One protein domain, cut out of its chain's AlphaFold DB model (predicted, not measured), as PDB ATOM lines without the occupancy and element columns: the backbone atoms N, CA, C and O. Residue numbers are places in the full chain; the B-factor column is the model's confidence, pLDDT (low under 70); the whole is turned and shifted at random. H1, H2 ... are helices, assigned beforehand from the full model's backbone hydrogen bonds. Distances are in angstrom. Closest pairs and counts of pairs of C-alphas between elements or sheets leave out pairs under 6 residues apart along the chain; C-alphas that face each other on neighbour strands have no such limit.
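What this domain is: This is residues 5 to 92 of the 165 residues of the protein "TIGR02186 family protein" of Methylocystaceae bacterium (UniProt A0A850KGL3). This domain has little regular structure: one long helix, H3, makes much of one end of an elongated body of loops, a hairpin-like turn of residues 79 to 87 makes the other, and short helices H1 and H2 make a corner off the long axis. The printed part has 88 residues, with named helices H1, H2, H3 in that order and no named strand; its class is all helix, with 27 residues in named elements. It is loose, with a radius of gyration of the C-alphas of 15.6 A, and spans 54 by 28 by 17 A.

How they stand to each other: H3, residues 51 to 67, is apart from H2, residues 25 to 30, and from H1, residues 19 to 22. H1 and H2 meet only through their tight link. Residues 14 to 15 pair parallel with 76 to 77, and 79 to 80 antiparallel with 86 to 87. In H2 and H3 every O i to N i+4 pair is within hydrogen-bond range; H1 is too short for one.

Where its parts are: H3 runs 24.4 A to C-alpha 67 at (-48.290, -37.072, -52.851). H2 measures 8.5 A; H1, 5.1 A, begins at C-alpha 19, (-26.577, -33.472, -52.631).

The domain as a whole: The C-alphas farthest apart, Ser 48 and Gly 82, are 53.6 A apart. The printed part has no cut; the H2 to H3 link is long. Residues 47 to 53, of which 51 to 53 belong to H3, stand free. Residues 42 to 48 have pLDDT under 70.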
ATOM      1  N   ASN A   5     -46.119 -25.031 -37.418       75.88
ATOM      2  CA  ASN A   5     -45.863 -23.670 -37.874       75.88
ATOM      3  C   ASN A   5     -44.674 -23.665 -38.842       75.88
ATOM      4  O   ASN A   5     -43.935 -24.647 -38.924       75.88
ATOM      5  N   ASP A   6     -44.519 -22.579 -39.601       76.06
ATOM      6  CA  ASP A   6     -43.351 -22.304 -40.455       76.06
ATOM      7  C   ASP A   6     -42.986 -23.423 -41.447       76.06
ATOM      8  O   ASP A   6     -41.858 -23.521 -41.924       76.06
ATOM      9  N   THR A   7     -43.954 -24.274 -41.784       84.31
ATOM     10  CA  THR A   7     -43.775 -25.335 -42.772       84.31
ATOM     11  C   THR A   7     -44.011 -24.755 -44.168       84.31
ATOM     12  O   THR A   7     -45.094 -24.211 -44.409       84.31
ATOM     13  N   PRO A   8     -43.046 -24.865 -45.100       88.19
ATOM     14  CA  PRO A   8     -43.207 -24.345 -46.452       88.19
ATOM     15  C   PRO A   8     -44.464 -24.889 -47.142       88.19
ATOM     16  O   PRO A   8     -44.778 -26.075 -47.077       88.19
ATOM     17  N   ALA A   9     -45.191 -24.028 -47.852       89.25
ATOM     18  CA  ALA A   9     -46.345 -24.469 -48.637       89.25
ATOM     19  C   ALA A   9     -45.926 -25.333 -49.843       89.25
ATOM     20  O   ALA A   9     -46.630 -26.281 -50.196       89.25
ATOM     21  N   PHE A  10     -44.772 -25.012 -50.430       91.38
ATOM     22  CA  PHE A  10     -44.131 -25.694 -51.549       91.38
ATOM     23  C   PHE A  10     -42.629 -25.783 -51.277       91.38
ATOM     24  O   PHE A  10     -42.037 -24.826 -50.768       91.38
ATOM     25  N   TYR A  11     -42.017 -26.913 -51.623       92.19
ATOM     26  CA  TYR A  11     -40.591 -27.145 -51.437       92.19
ATOM     27  C   TYR A  11     -40.012 -27.926 -52.617       92.19
ATOM     28  O   TYR A  11     -40.456 -29.027 -52.948       92.19
ATOM     29  N   ASN A  12     -38.970 -27.379 -53.233       92.12
ATOM     30  CA  ASN A  12     -38.230 -28.051 -54.291       92.12
ATOM     31  C   ASN A  12     -36.741 -27.727 -54.151       92.12
ATOM     32  O   ASN A  12     -36.372 -26.641 -53.704       92.12
ATOM     33  N   ILE A  13     -35.896 -28.677 -54.538       93.25
ATOM     34  CA  ILE A  13     -34.448 -28.545 -54.498       93.25
ATOM     35  C   ILE A  13     -33.872 -28.859 -55.872       93.25
ATOM     36  O   ILE A  13     -34.243 -29.844 -56.510       93.25
ATOM     37  N   ALA A  14     -32.936 -28.026 -56.317       93.81
ATOM     38  CA  ALA A  14     -32.165 -28.262 -57.525       93.81
ATOM     39  C   ALA A  14     -30.678 -28.365 -57.180       93.81
ATOM     40  O   ALA A  14     -30.174 -27.587 -56.370       93.81
ATOM     41  N   ALA A  15     -29.977 -29.322 -57.784       93.69
ATOM     42  CA  ALA A  15     -28.554 -29.540 -57.548       93.69
ATOM     43  C   ALA A  15     -27.824 -29.934 -58.839       93.69
ATOM     44  O   ALA A  15     -28.395 -30.568 -59.726       93.69
ATOM     45  N   SER A  16     -26.545 -29.572 -58.943       93.00
ATOM     46  CA  SER A  16     -25.679 -29.950 -60.071       93.00
ATOM     47  C   SER A  16     -25.138 -31.382 -59.989       93.00
ATOM     48  O   SER A  16     -24.405 -31.812 -60.872       93.00
ATOM     49  N   GLY A  17     -25.455 -32.100 -58.914       90.38
ATOM     50  CA  GLY A  17     -24.989 -33.448 -58.617       90.38
ATOM     51  C   GLY A  17     -25.666 -33.973 -57.353       90.38
ATOM     52  O   GLY A  17     -26.582 -33.337 -56.822       90.38
ATOM     53  N   HIS A  18     -25.208 -35.115 -56.845       90.75
ATOM     54  CA  HIS A  18     -25.782 -35.695 -55.637       90.75
ATOM     55  C   HIS A  18     -25.544 -34.786 -54.430       90.75
ATOM     56  O   HIS A  18     -24.413 -34.457 -54.076       90.75
ATOM     57  N   LEU A  19     -26.627 -34.414 -53.749       88.56
ATOM     58  CA  LEU A  19     -26.577 -33.472 -52.631       88.56
ATOM     59  C   LEU A  19     -25.628 -33.928 -51.505       88.56
ATOM     60  O   LEU A  19     -24.977 -33.095 -50.883       88.56
ATOM     61  N   ASN A  20     -25.510 -35.243 -51.294       90.00
ATOM     62  CA  ASN A  20     -24.630 -35.855 -50.292       90.00
ATOM     63  C   ASN A  20     -23.135 -35.716 -50.626       90.00
ATOM     64  O   ASN A  20     -22.300 -35.780 -49.725       90.00
ATOM     65  N   GLU A  21     -22.797 -35.549 -51.904       91.31
ATOM     66  CA  GLU A  21     -21.424 -35.341 -52.377       91.31
ATOM     67  C   GLU A  21     -21.058 -33.858 -52.359       91.31
ATOM     68  O   GLU A  21     -19.924 -33.502 -52.032       91.31
ATOM     69  N   LEU A  22     -22.039 -33.002 -52.670       91.44
ATOM     70  CA  LEU A  22     -21.883 -31.554 -52.697       91.44
ATOM     71  C   LEU A  22     -21.782 -30.972 -51.287       91.44
ATOM     72  O   LEU A  22     -20.885 -30.184 -51.022       91.44
ATOM     73  N   VAL A  23     -22.694 -31.341 -50.382       93.38
ATOM     74  CA  VAL A  23     -22.852 -30.673 -49.084       93.38
ATOM     75  C   VAL A  23     -22.889 -31.701 -47.939       93.38
ATOM     76  O   VAL A  23     -23.694 -32.636 -47.980       93.38
ATOM     77  N   PRO A  24     -22.080 -31.532 -46.871       93.94
ATOM     78  CA  PRO A  24     -22.084 -32.429 -45.716       93.94
ATOM     79  C   PRO A  24     -23.446 -32.472 -45.016       93.94
ATOM     80  O   PRO A  24     -24.172 -31.477 -44.988       93.94
ATOM     81  N   ALA A  25     -23.772 -33.599 -44.377       92.88
ATOM     82  CA  ALA A  25     -25.059 -33.800 -43.699       92.88
ATOM     83  C   ALA A  25     -25.387 -32.699 -42.671       92.88
ATOM     84  O   ALA A  25     -26.513 -32.211 -42.637       92.88
ATOM     85  N   SER A  26     -24.397 -32.238 -41.903       92.56
ATOM     86  CA  SER A  26     -24.561 -31.143 -40.935       92.56
ATOM     87  C   SER A  26     -24.986 -29.826 -41.594       92.56
ATOM     88  O   SER A  26     -25.821 -29.096 -41.063       92.56
ATOM     89  N   THR A  27     -24.443 -29.520 -42.773       92.69
ATOM     90  CA  THR A  27     -24.824 -28.334 -43.547       92.69
ATOM     91  C   THR A  27     -26.185 -28.519 -44.213       92.69
ATOM     92  O   THR A  27     -26.975 -27.578 -44.198       92.69
ATOM     93  N   ARG A  28     -26.516 -29.722 -44.704       92.38
ATOM     94  CA  ARG A  28     -27.855 -30.023 -45.244       92.38
ATOM     95  C   ARG A  28     -28.948 -29.874 -44.191       92.38
ATOM     96  O   ARG A  28     -29.963 -29.258 -44.474       92.38
ATOM     97  N   GLN A  29     -28.715 -30.347 -42.969       91.56
ATOM     98  CA  GLN A  29     -29.653 -30.177 -41.859       91.56
ATOM     99  C   GLN A  29     -29.789 -28.708 -41.441       91.56
ATOM    100  O   GLN A  29     -30.889 -28.220 -41.186       91.56
ATOM    101  N   ARG A  30     -28.670 -27.974 -41.385       91.06
ATOM    102  CA  ARG A  30     -28.669 -26.554 -41.012       91.06
ATOM    103  C   ARG A  30     -29.442 -25.693 -42.012       91.06
ATOM    104  O   ARG A  30     -30.189 -24.818 -41.583       91.06
ATOM    105  N   LEU A  31     -29.242 -25.949 -43.306       91.06
ATOM    106  CA  LEU A  31     -29.847 -25.219 -44.424       91.06
ATOM    107  C   LEU A  31     -31.152 -25.851 -44.931       91.06
ATOM    108  O   LEU A  31     -31.688 -25.389 -45.933       91.06
ATOM    109  N   GLU A  32     -31.639 -26.899 -44.261       91.25
ATOM    110  CA  GLU A  32     -32.897 -27.580 -44.586       91.25
ATOM    111  C   GLU A  32     -32.942 -28.059 -46.052       91.25
ATOM    112  O   GLU A  32     -33.932 -27.895 -46.763       91.25
ATOM    113  N   LEU A  33     -31.825 -28.624 -46.529       90.31
ATOM    114  CA  LEU A  33     -31.652 -29.129 -47.893       90.31
ATOM    115  C   LEU A  33     -32.089 -30.595 -47.980       90.31
ATOM    116  O   LEU A  33     -31.409 -31.478 -47.458       90.31
ATOM    117  N   GLY A  34     -33.178 -30.853 -48.690       87.06
ATOM    118  CA  GLY A  34     -33.873 -32.135 -48.733       87.06
ATOM    119  C   GLY A  34     -35.133 -32.107 -47.858       87.06
ATOM    120  O   GLY A  34     -35.093 -31.556 -46.754       87.06
ATOM    121  N   PRO A  35     -36.256 -32.686 -48.321       83.50
ATOM    122  CA  PRO A  35     -37.513 -32.694 -47.572       83.50
ATOM    123  C   PRO A  35     -37.394 -33.372 -46.199       83.50
ATOM    124  O   PRO A  35     -38.135 -33.038 -45.280       83.50
ATOM    125  N   GLU A  36     -36.435 -34.285 -46.033       84.88
ATOM    126  CA  GLU A  36     -36.117 -34.946 -44.767       84.88
ATOM    127  C   GLU A  36     -35.440 -34.028 -43.737       84.88
ATOM    128  O   GLU A  36     -35.470 -34.316 -42.544       84.88
ATOM    129  N   ASN A  37     -34.832 -32.928 -44.191       87.94
ATOM    130  CA  ASN A  37     -34.102 -31.974 -43.354       87.94
ATOM    131  C   ASN A  37     -34.938 -30.739 -42.987       87.94
ATOM    132  O   ASN A  37     -34.447 -29.875 -42.258       87.94
ATOM    133  N   ILE A  38     -36.183 -30.647 -43.469       86.94
ATOM    134  CA  ILE A  38     -37.108 -29.571 -43.103       86.94
ATOM    135  C   ILE A  38     -37.429 -29.701 -41.615       86.94
ATOM    136  O   ILE A  38     -37.852 -30.759 -41.140       86.94
ATOM    137  N   LYS A  39     -37.229 -28.616 -40.868       83.25
ATOM    138  CA  LYS A  39     -37.477 -28.616 -39.427       83.25
ATOM    139  C   LYS A  39     -38.977 -28.618 -39.154       83.25
ATOM    140  O   LYS A  39     -39.718 -27.759 -39.624       83.25
ATOM    141  N   SER A  40     -39.414 -29.561 -38.329       77.19
ATOM    142  CA  SER A  40     -40.776 -29.590 -37.811       77.19
ATOM    143  C   SER A  40     -40.912 -28.595 -36.656       77.19
ATOM    144  O   SER A  40     -40.522 -28.893 -35.522       77.19
ATOM    145  N   PHE A  41     -41.474 -27.414 -36.906       73.31
ATOM    146  CA  PHE A  41     -41.812 -26.483 -35.828       73.31
ATOM    147  C   PHE A  41     -43.198 -26.817 -35.278       73.31
ATOM    148  O   PHE A  41     -44.226 -26.489 -35.865       73.31
ATOM    149  N   VAL A  42     -43.236 -27.507 -34.139       69.06
ATOM    150  CA  VAL A  42     -44.491 -27.870 -33.469       69.06
ATOM    151  C   VAL A  42     -45.037 -26.651 -32.725       69.06
ATOM    152  O   VAL A  42     -44.338 -26.058 -31.898       69.06
ATOM    153  N   ALA A  43     -46.293 -26.285 -32.991       67.19
ATOM    154  CA  ALA A  43     -46.934 -25.170 -32.311       67.19
ATOM    155  C   ALA A  43     -46.981 -25.402 -30.784       67.19
ATOM    156  O   ALA A  43     -47.148 -26.542 -30.334       67.19
ATOM    157  N   PRO A  44     -46.905 -24.341 -29.954       61.16
ATOM    158  CA  PRO A  44     -46.894 -24.463 -28.493       61.16
ATOM    159  C   PRO A  44     -48.066 -25.274 -27.919       61.16
ATOM    160  O   PRO A  44     -47.911 -25.972 -26.922       61.16
ATOM    161  N   GLN A  45     -49.215 -25.223 -28.593       64.25
ATOM    162  CA  GLN A  45     -50.458 -25.899 -28.217       64.25
ATOM    163  C   GLN A  45     -50.376 -27.431 -28.345       64.25
ATOM    164  O   GLN A  45     -51.136 -28.150 -27.706       64.25
ATOM    165  N   SER A  46     -49.429 -27.942 -29.135       61.81
ATOM    166  CA  SER A  46     -49.201 -29.376 -29.348       61.81
ATOM    167  C   SER A  46     -48.002 -29.913 -28.547       61.81
ATOM    168  O   SER A  46     -47.590 -31.057 -28.740       61.81
ATOM    169  N   ARG A  47     -47.435 -29.125 -27.615       65.69
ATOM    170  CA  ARG A  47     -46.284 -29.536 -26.780       65.69
ATOM    171  C   ARG A  47     -46.582 -30.708 -25.845       65.69
ATOM    172  O   ARG A  47     -45.669 -31.476 -25.572       65.69
ATOM    173  N   SER A  48     -47.835 -30.859 -25.409       68.62
ATOM    174  CA  SER A  48     -48.274 -31.907 -24.469       68.62
ATOM    175  C   SER A  48     -48.279 -33.328 -25.058       68.62
ATOM    176  O   SER A  48     -48.573 -34.277 -24.337       68.62
ATOM    177  N   MET A  49     -48.009 -33.489 -26.355       72.19
ATOM    178  CA  MET A  49     -47.978 -34.797 -27.013       72.19
ATOM    179  C   MET A  49     -46.624 -35.490 -26.853       72.19
ATOM    180  O   MET A  49     -45.595 -34.825 -26.710       72.19
ATOM    181  N   SER A  50     -46.632 -36.821 -26.942       80.56
ATOM    182  CA  SER A  50     -45.411 -37.625 -27.011       80.56
ATOM    183  C   SER A  50     -44.583 -37.246 -28.239       80.56
ATOM    184  O   SER A  50     -45.125 -36.927 -29.300       80.56
ATOM    185  N   ASP A  51     -43.260 -37.310 -28.117       80.62
ATOM    186  CA  ASP A  51     -42.352 -37.034 -29.235       80.62
ATOM    187  C   ASP A  51     -42.506 -38.052 -30.370       80.62
ATOM    188  O   ASP A  51     -42.338 -37.700 -31.537       80.62
ATOM    189  N   LYS A  52     -42.924 -39.282 -30.043       83.81
ATOM    190  CA  LYS A  52     -43.263 -40.301 -31.039       83.81
ATOM    191  C   LYS A  52     -44.447 -39.865 -31.903       83.81
ATOM    192  O   LYS A  52     -44.341 -39.865 -33.124       83.81
ATOM    193  N   ASP A  53     -45.533 -39.417 -31.276       84.38
ATOM    194  CA  ASP A  53     -46.734 -39.002 -32.005       84.38
ATOM    195  C   ASP A  53     -46.438 -37.787 -32.891       84.38
ATOM    196  O   ASP A  53     -46.851 -37.741 -34.047       84.38
ATOM    197  N   LYS A  54     -45.670 -36.809 -32.383       82.75
ATOM    198  CA  LYS A  54     -45.243 -35.636 -33.171       82.75
ATOM    199  C   LYS A  54     -44.483 -36.054 -34.431       82.75
ATOM    200  O   LYS A  54     -44.741 -35.500 -35.499       82.75
ATOM    201  N   LEU A  55     -43.568 -37.017 -34.306       84.12
ATOM    202  CA  LEU A  55     -42.792 -37.535 -35.428       84.12
ATOM    203  C   LEU A  55     -43.683 -38.266 -36.440       84.12
ATOM    204  O   LEU A  55     -43.550 -38.029 -37.639       84.12
ATOM    205  N   ASP A  56     -44.619 -39.090 -35.971       87.38
ATOM    206  CA  ASP A  56     -45.555 -39.819 -36.833       87.38
ATOM    207  C   ASP A  56     -46.443 -38.851 -37.635       87.38
ATOM    208  O   ASP A  56     -46.580 -38.986 -38.856       87.38
ATOM    209  N   PHE A  57     -46.982 -37.808 -36.988       88.12
ATOM    210  CA  PHE A  57     -47.746 -36.755 -37.667       88.12
ATOM    211  C   PHE A  57     -46.894 -35.962 -38.662       88.12
ATOM    212  O   PHE A  57     -47.373 -35.635 -39.749       88.12
ATOM    213  N   TRP A  58     -45.637 -35.667 -38.324       87.38
ATOM    214  CA  TRP A  58     -44.725 -34.968 -39.226       87.38
ATOM    215  C   TRP A  58     -44.426 -35.790 -40.484       87.38
ATOM    216  O   TRP A  58     -44.528 -35.286 -41.602       87.38
ATOM    217  N   GLN A  59     -44.127 -37.081 -40.325       88.38
ATOM    218  CA  GLN A  59     -43.901 -37.978 -41.458       88.38
ATOM    219  C   GLN A  59     -45.156 -38.136 -42.322       88.38
ATOM    220  O   GLN A  59     -45.058 -38.162 -43.551       88.38
ATOM    221  N   ALA A  60     -46.338 -38.212 -41.702       89.56
ATOM    222  CA  ALA A  60     -47.604 -38.248 -42.426       89.56
ATOM    223  C   ALA A  60     -47.831 -36.961 -43.237       89.56
ATOM    224  O   ALA A  60     -48.239 -37.036 -44.398       89.56
ATOM    225  N   LEU A  61     -47.504 -35.795 -42.668       89.50
ATOM    226  CA  LEU A  61     -47.588 -34.509 -43.357       89.50
ATOM    227  C   LEU A  61     -46.635 -34.444 -44.555       89.50
ATOM    228  O   LEU A  61     -47.074 -34.115 -45.656       89.50
ATOM    229  N   LEU A  62     -45.358 -34.796 -44.366       89.38
ATOM    230  CA  LEU A  62     -44.373 -34.836 -45.452       89.38
ATOM    231  C   LEU A  62     -44.836 -35.754 -46.588       89.38
ATOM    232  O   LEU A  62     -44.798 -35.359 -47.752       89.38
ATOM    233  N   ARG A  63     -45.342 -36.946 -46.253       90.31
ATOM    234  CA  ARG A  63     -45.872 -37.898 -47.236       90.31
ATOM    235  C   ARG A  63     -47.061 -37.323 -48.005       90.31
ATOM    236  O   ARG A  63     -47.103 -37.452 -49.222       90.31
ATOM    237  N   SER A  64     -47.996 -36.658 -47.323       91.50
ATOM    238  CA  SER A  64     -49.126 -35.989 -47.980       91.50
ATOM    239  C   SER A  64     -48.647 -34.907 -48.947       91.50
ATOM    240  O   SER A  64     -49.065 -34.888 -50.097       91.50
ATOM    241  N   LYS A  65     -47.710 -34.052 -48.521       90.81
ATOM    242  CA  LYS A  65     -47.156 -32.979 -49.362       90.81
ATOM    243  C   LYS A  65     -46.406 -33.506 -50.587       90.81
ATOM    244  O   LYS A  65     -46.461 -32.881 -51.644       90.81
ATOM    245  N   MET A  66     -45.723 -34.643 -50.455       89.94
ATOM    246  CA  MET A  66     -45.096 -35.331 -51.587       89.94
ATOM    247  C   MET A  66     -46.142 -35.897 -52.552       89.94
ATOM    248  O   MET A  66     -46.016 -35.704 -53.758       89.94
ATOM    249  N   ASN A  67     -47.196 -36.537 -52.034       90.75
ATOM    250  CA  ASN A  67     -48.290 -37.072 -52.851       90.75
ATOM    251  C   ASN A  67     -49.033 -35.970 -53.625       90.75
ATOM    252  O   ASN A  67     -49.408 -36.178 -54.775       90.75
ATOM    253  N   ASP A  68     -49.186 -34.788 -53.023       89.69
ATOM    254  CA  ASP A  68     -49.803 -33.613 -53.653       89.69
ATOM    255  C   ASP A  68     -48.886 -32.916 -54.679       89.69
ATOM    256  O   ASP A  68     -49.270 -31.899 -55.263       89.69
ATOM    257  N   GLY A  69     -47.654 -33.408 -54.868       88.75
ATOM    258  CA  GLY A  69     -46.649 -32.825 -55.761       88.75
ATOM    259  C   GLY A  69     -46.051 -31.503 -55.268       88.75
ATOM    260  O   GLY A  69     -45.304 -30.854 -55.998       88.75
ATOM    261  N   LEU A  70     -46.360 -31.088 -54.035       90.38
ATOM    262  CA  LEU A  70     -45.869 -29.837 -53.453       90.38
ATOM    263  C   LEU A  70     -44.416 -29.954 -52.992       90.38
ATOM    264  O   LEU A  70     -43.708 -28.948 -52.927       90.38
ATOM    265  N   TYR A  71     -43.997 -31.160 -52.600       91.44
ATOM    266  CA  TYR A  71     -42.646 -31.461 -52.134       91.44
ATOM    267  C   TYR A  71     -41.987 -32.431 -53.113       91.44
ATOM    268  O   TYR A  71     -42.444 -33.562 -53.273       91.44
ATOM    269  N   ALA A  72     -40.906 -32.000 -53.760       84.19
ATOM    270  CA  ALA A  72     -40.214 -32.839 -54.731       84.19
ATOM    271  C   ALA A  72     -39.496 -34.019 -54.051       84.19
ATOM    272  O   ALA A  72     -38.703 -33.827 -53.128       84.19
ATOM    273  N   SER A  73     -39.748 -35.244 -54.524       73.06
ATOM    274  CA  SER A  73     -39.060 -36.453 -54.040       73.06
ATOM    275  C   SER A  73     -37.629 -36.570 -54.567       73.06
ATOM    276  O   SER A  73     -36.775 -37.177 -53.926       73.06
ATOM    277  N   THR A  74     -37.363 -36.003 -55.743       78.62
ATOM    278  CA  THR A  74     -36.050 -35.988 -56.389       78.62
ATOM    279  C   THR A  74     -35.583 -34.558 -56.603       78.62
ATOM    280  O   THR A  74     -36.384 -33.634 -56.741       78.62
ATOM    281  N   HIS A  75     -34.264 -34.367 -56.614       83.50
ATOM    282  CA  HIS A  75     -33.694 -33.062 -56.912       83.50
ATOM    283  C   HIS A  75     -33.765 -32.787 -58.414       83.50
ATOM    284  O   HIS A  75     -33.492 -33.654 -59.245       83.50
ATOM    285  N   THR A  76     -34.096 -31.549 -58.755       88.56
ATOM    286  CA  THR A  76     -34.067 -31.059 -60.129       88.56
ATOM    287  C   THR A  76     -32.605 -30.894 -60.573       88.56
ATOM    288  O   THR A  76     -31.813 -30.291 -59.842       88.56
ATOM    289  N   PRO A  77     -32.196 -31.395 -61.748       91.50
ATOM    290  CA  PRO A  77     -30.823 -31.229 -62.204       91.50
ATOM    291  C   PRO A  77     -30.542 -29.769 -62.573       91.50
ATOM    292  O   PRO A  77     -31.267 -29.156 -63.360       91.50
ATOM    293  N   VAL A  78     -29.446 -29.227 -62.049       93.81
ATOM    294  CA  VAL A  78     -28.889 -27.946 -62.496       93.81
ATOM    295  C   VAL A  78     -27.976 -28.210 -63.690       93.81
ATOM    296  O   VAL A  78     -26.990 -28.937 -63.582       93.81
ATOM    297  N   LYS A  79     -28.287 -27.599 -64.832       92.88
ATOM    298  CA  LYS A  79     -27.489 -27.688 -66.058       92.88
ATOM    299  C   LYS A  79     -26.608 -26.455 -66.193       92.88
ATOM    300  O   LYS A  79     -27.108 -25.333 -66.197       92.88
ATOM    301  N   PHE A  80     -25.306 -26.658 -66.362       92.06
ATOM    302  CA  PHE A  80     -24.384 -25.581 -66.709       92.06
ATOM    303  C   PHE A  80     -24.407 -25.339 -68.219       92.06
ATOM    304  O   PHE A  80     -24.165 -26.246 -69.009       92.06
ATOM    305  N   LEU A  81     -24.688 -24.101 -68.617       89.62
ATOM    306  CA  LEU A  81     -24.657 -23.638 -70.008       89.62
ATOM    307  C   LEU A  81     -23.287 -23.028 -70.374       89.62
ATOM    308  O   LEU A  81     -23.096 -22.507 -71.467       89.62
ATOM    309  N   GLY A  82     -22.333 -23.060 -69.440       87.75
ATOM    310  CA  GLY A  82     -20.970 -22.557 -69.580       87.75
ATOM    311  C   GLY A  82     -20.250 -22.555 -68.230       87.75
ATOM    312  O   GLY A  82     -20.693 -23.194 -67.283       87.75
ATOM    313  N   LYS A  83     -19.158 -21.788 -68.101       82.75
ATOM    314  CA  LYS A  83     -18.365 -21.726 -66.852       82.75
ATOM    315  C   LYS A  83     -19.060 -21.005 -65.690       82.75
ATOM    316  O   LYS A  83     -18.666 -21.178 -64.544       82.75
ATOM    317  N   ARG A  84     -20.027 -20.130 -65.987       85.44
ATOM    318  CA  ARG A  84     -20.701 -19.264 -64.996       85.44
ATOM    319  C   ARG A  84     -22.223 -19.270 -65.110       85.44
ATOM    320  O   ARG A  84     -22.894 -18.852 -64.176       85.44
ATOM    321  N   LEU A  85     -22.755 -19.709 -66.248       92.06
ATOM    322  CA  LEU A  85     -24.187 -19.718 -66.510       92.06
ATOM    323  C   LEU A  85     -24.747 -21.098 -66.180       92.06
ATOM    324  O   LEU A  85     -24.230 -22.107 -66.662       92.06
ATOM    325  N   PHE A  86     -25.812 -21.131 -65.393       93.50
ATOM    326  CA  PHE A  86     -26.541 -22.346 -65.058       93.50
ATOM    327  C   PHE A  86     -28.047 -22.117 -65.201       93.50
ATOM    328  O   PHE A  86     -28.522 -20.983 -65.148       93.50
ATOM    329  N   ARG A  87     -28.792 -23.202 -65.399       92.88
ATOM    330  CA  ARG A  87     -30.254 -23.225 -65.451       92.88
ATOM    331  C   ARG A  87     -30.767 -24.437 -64.679       92.88
ATOM    332  O   ARG A  87     -30.192 -25.518 -64.772       92.88
ATOM    333  N   ALA A  88     -31.873 -24.254 -63.971       93.06
ATOM    334  CA  ALA A  88     -32.696 -25.328 -63.435       93.06
ATOM    335  C   ALA A  88     -34.154 -25.032 -63.785       93.06
ATOM    336  O   ALA A  88     -34.607 -23.902 -63.606       93.06
ATOM    337  N   ASP A  89     -34.863 -26.036 -64.289       91.25
ATOM    338  CA  ASP A  89     -36.261 -25.911 -64.689       91.25
ATOM    339  C   ASP A  89     -37.136 -26.549 -63.604       91.25
ATOM    340  O   ASP A  89     -37.199 -27.771 -63.481       91.25
ATOM    341  N   ILE A  90     -37.778 -25.717 -62.783       88.75
ATOM    342  CA  ILE A  90     -38.666 -26.160 -61.702       88.75
ATOM    343  C   ILE A  90     -40.109 -26.080 -62.197       88.75
ATOM    344  O   ILE A  90     -40.564 -25.026 -62.637       88.75
ATOM    345  N   THR A  91     -40.834 -27.194 -62.111       85.75
ATOM    346  CA  THR A  91     -42.260 -27.239 -62.457       85.75
ATOM    347  C   THR A  91     -43.097 -26.937 -61.222       85.75
ATOM    348  O   THR A  91     -42.936 -27.589 -60.191       85.75
ATOM    349  N   PHE A  92     -44.001 -25.964 -61.335       85.44
ATOM    350  CA  PHE A  92     -44.976 -25.655 -60.293       85.44
ATOM    351  C   PHE A  92     -46.291 -26.390 -60.570       85.44
ATOM    352  O   PHE A  92     -46.827 -26.269 -61.674       85.44
TER     353      PHE A  92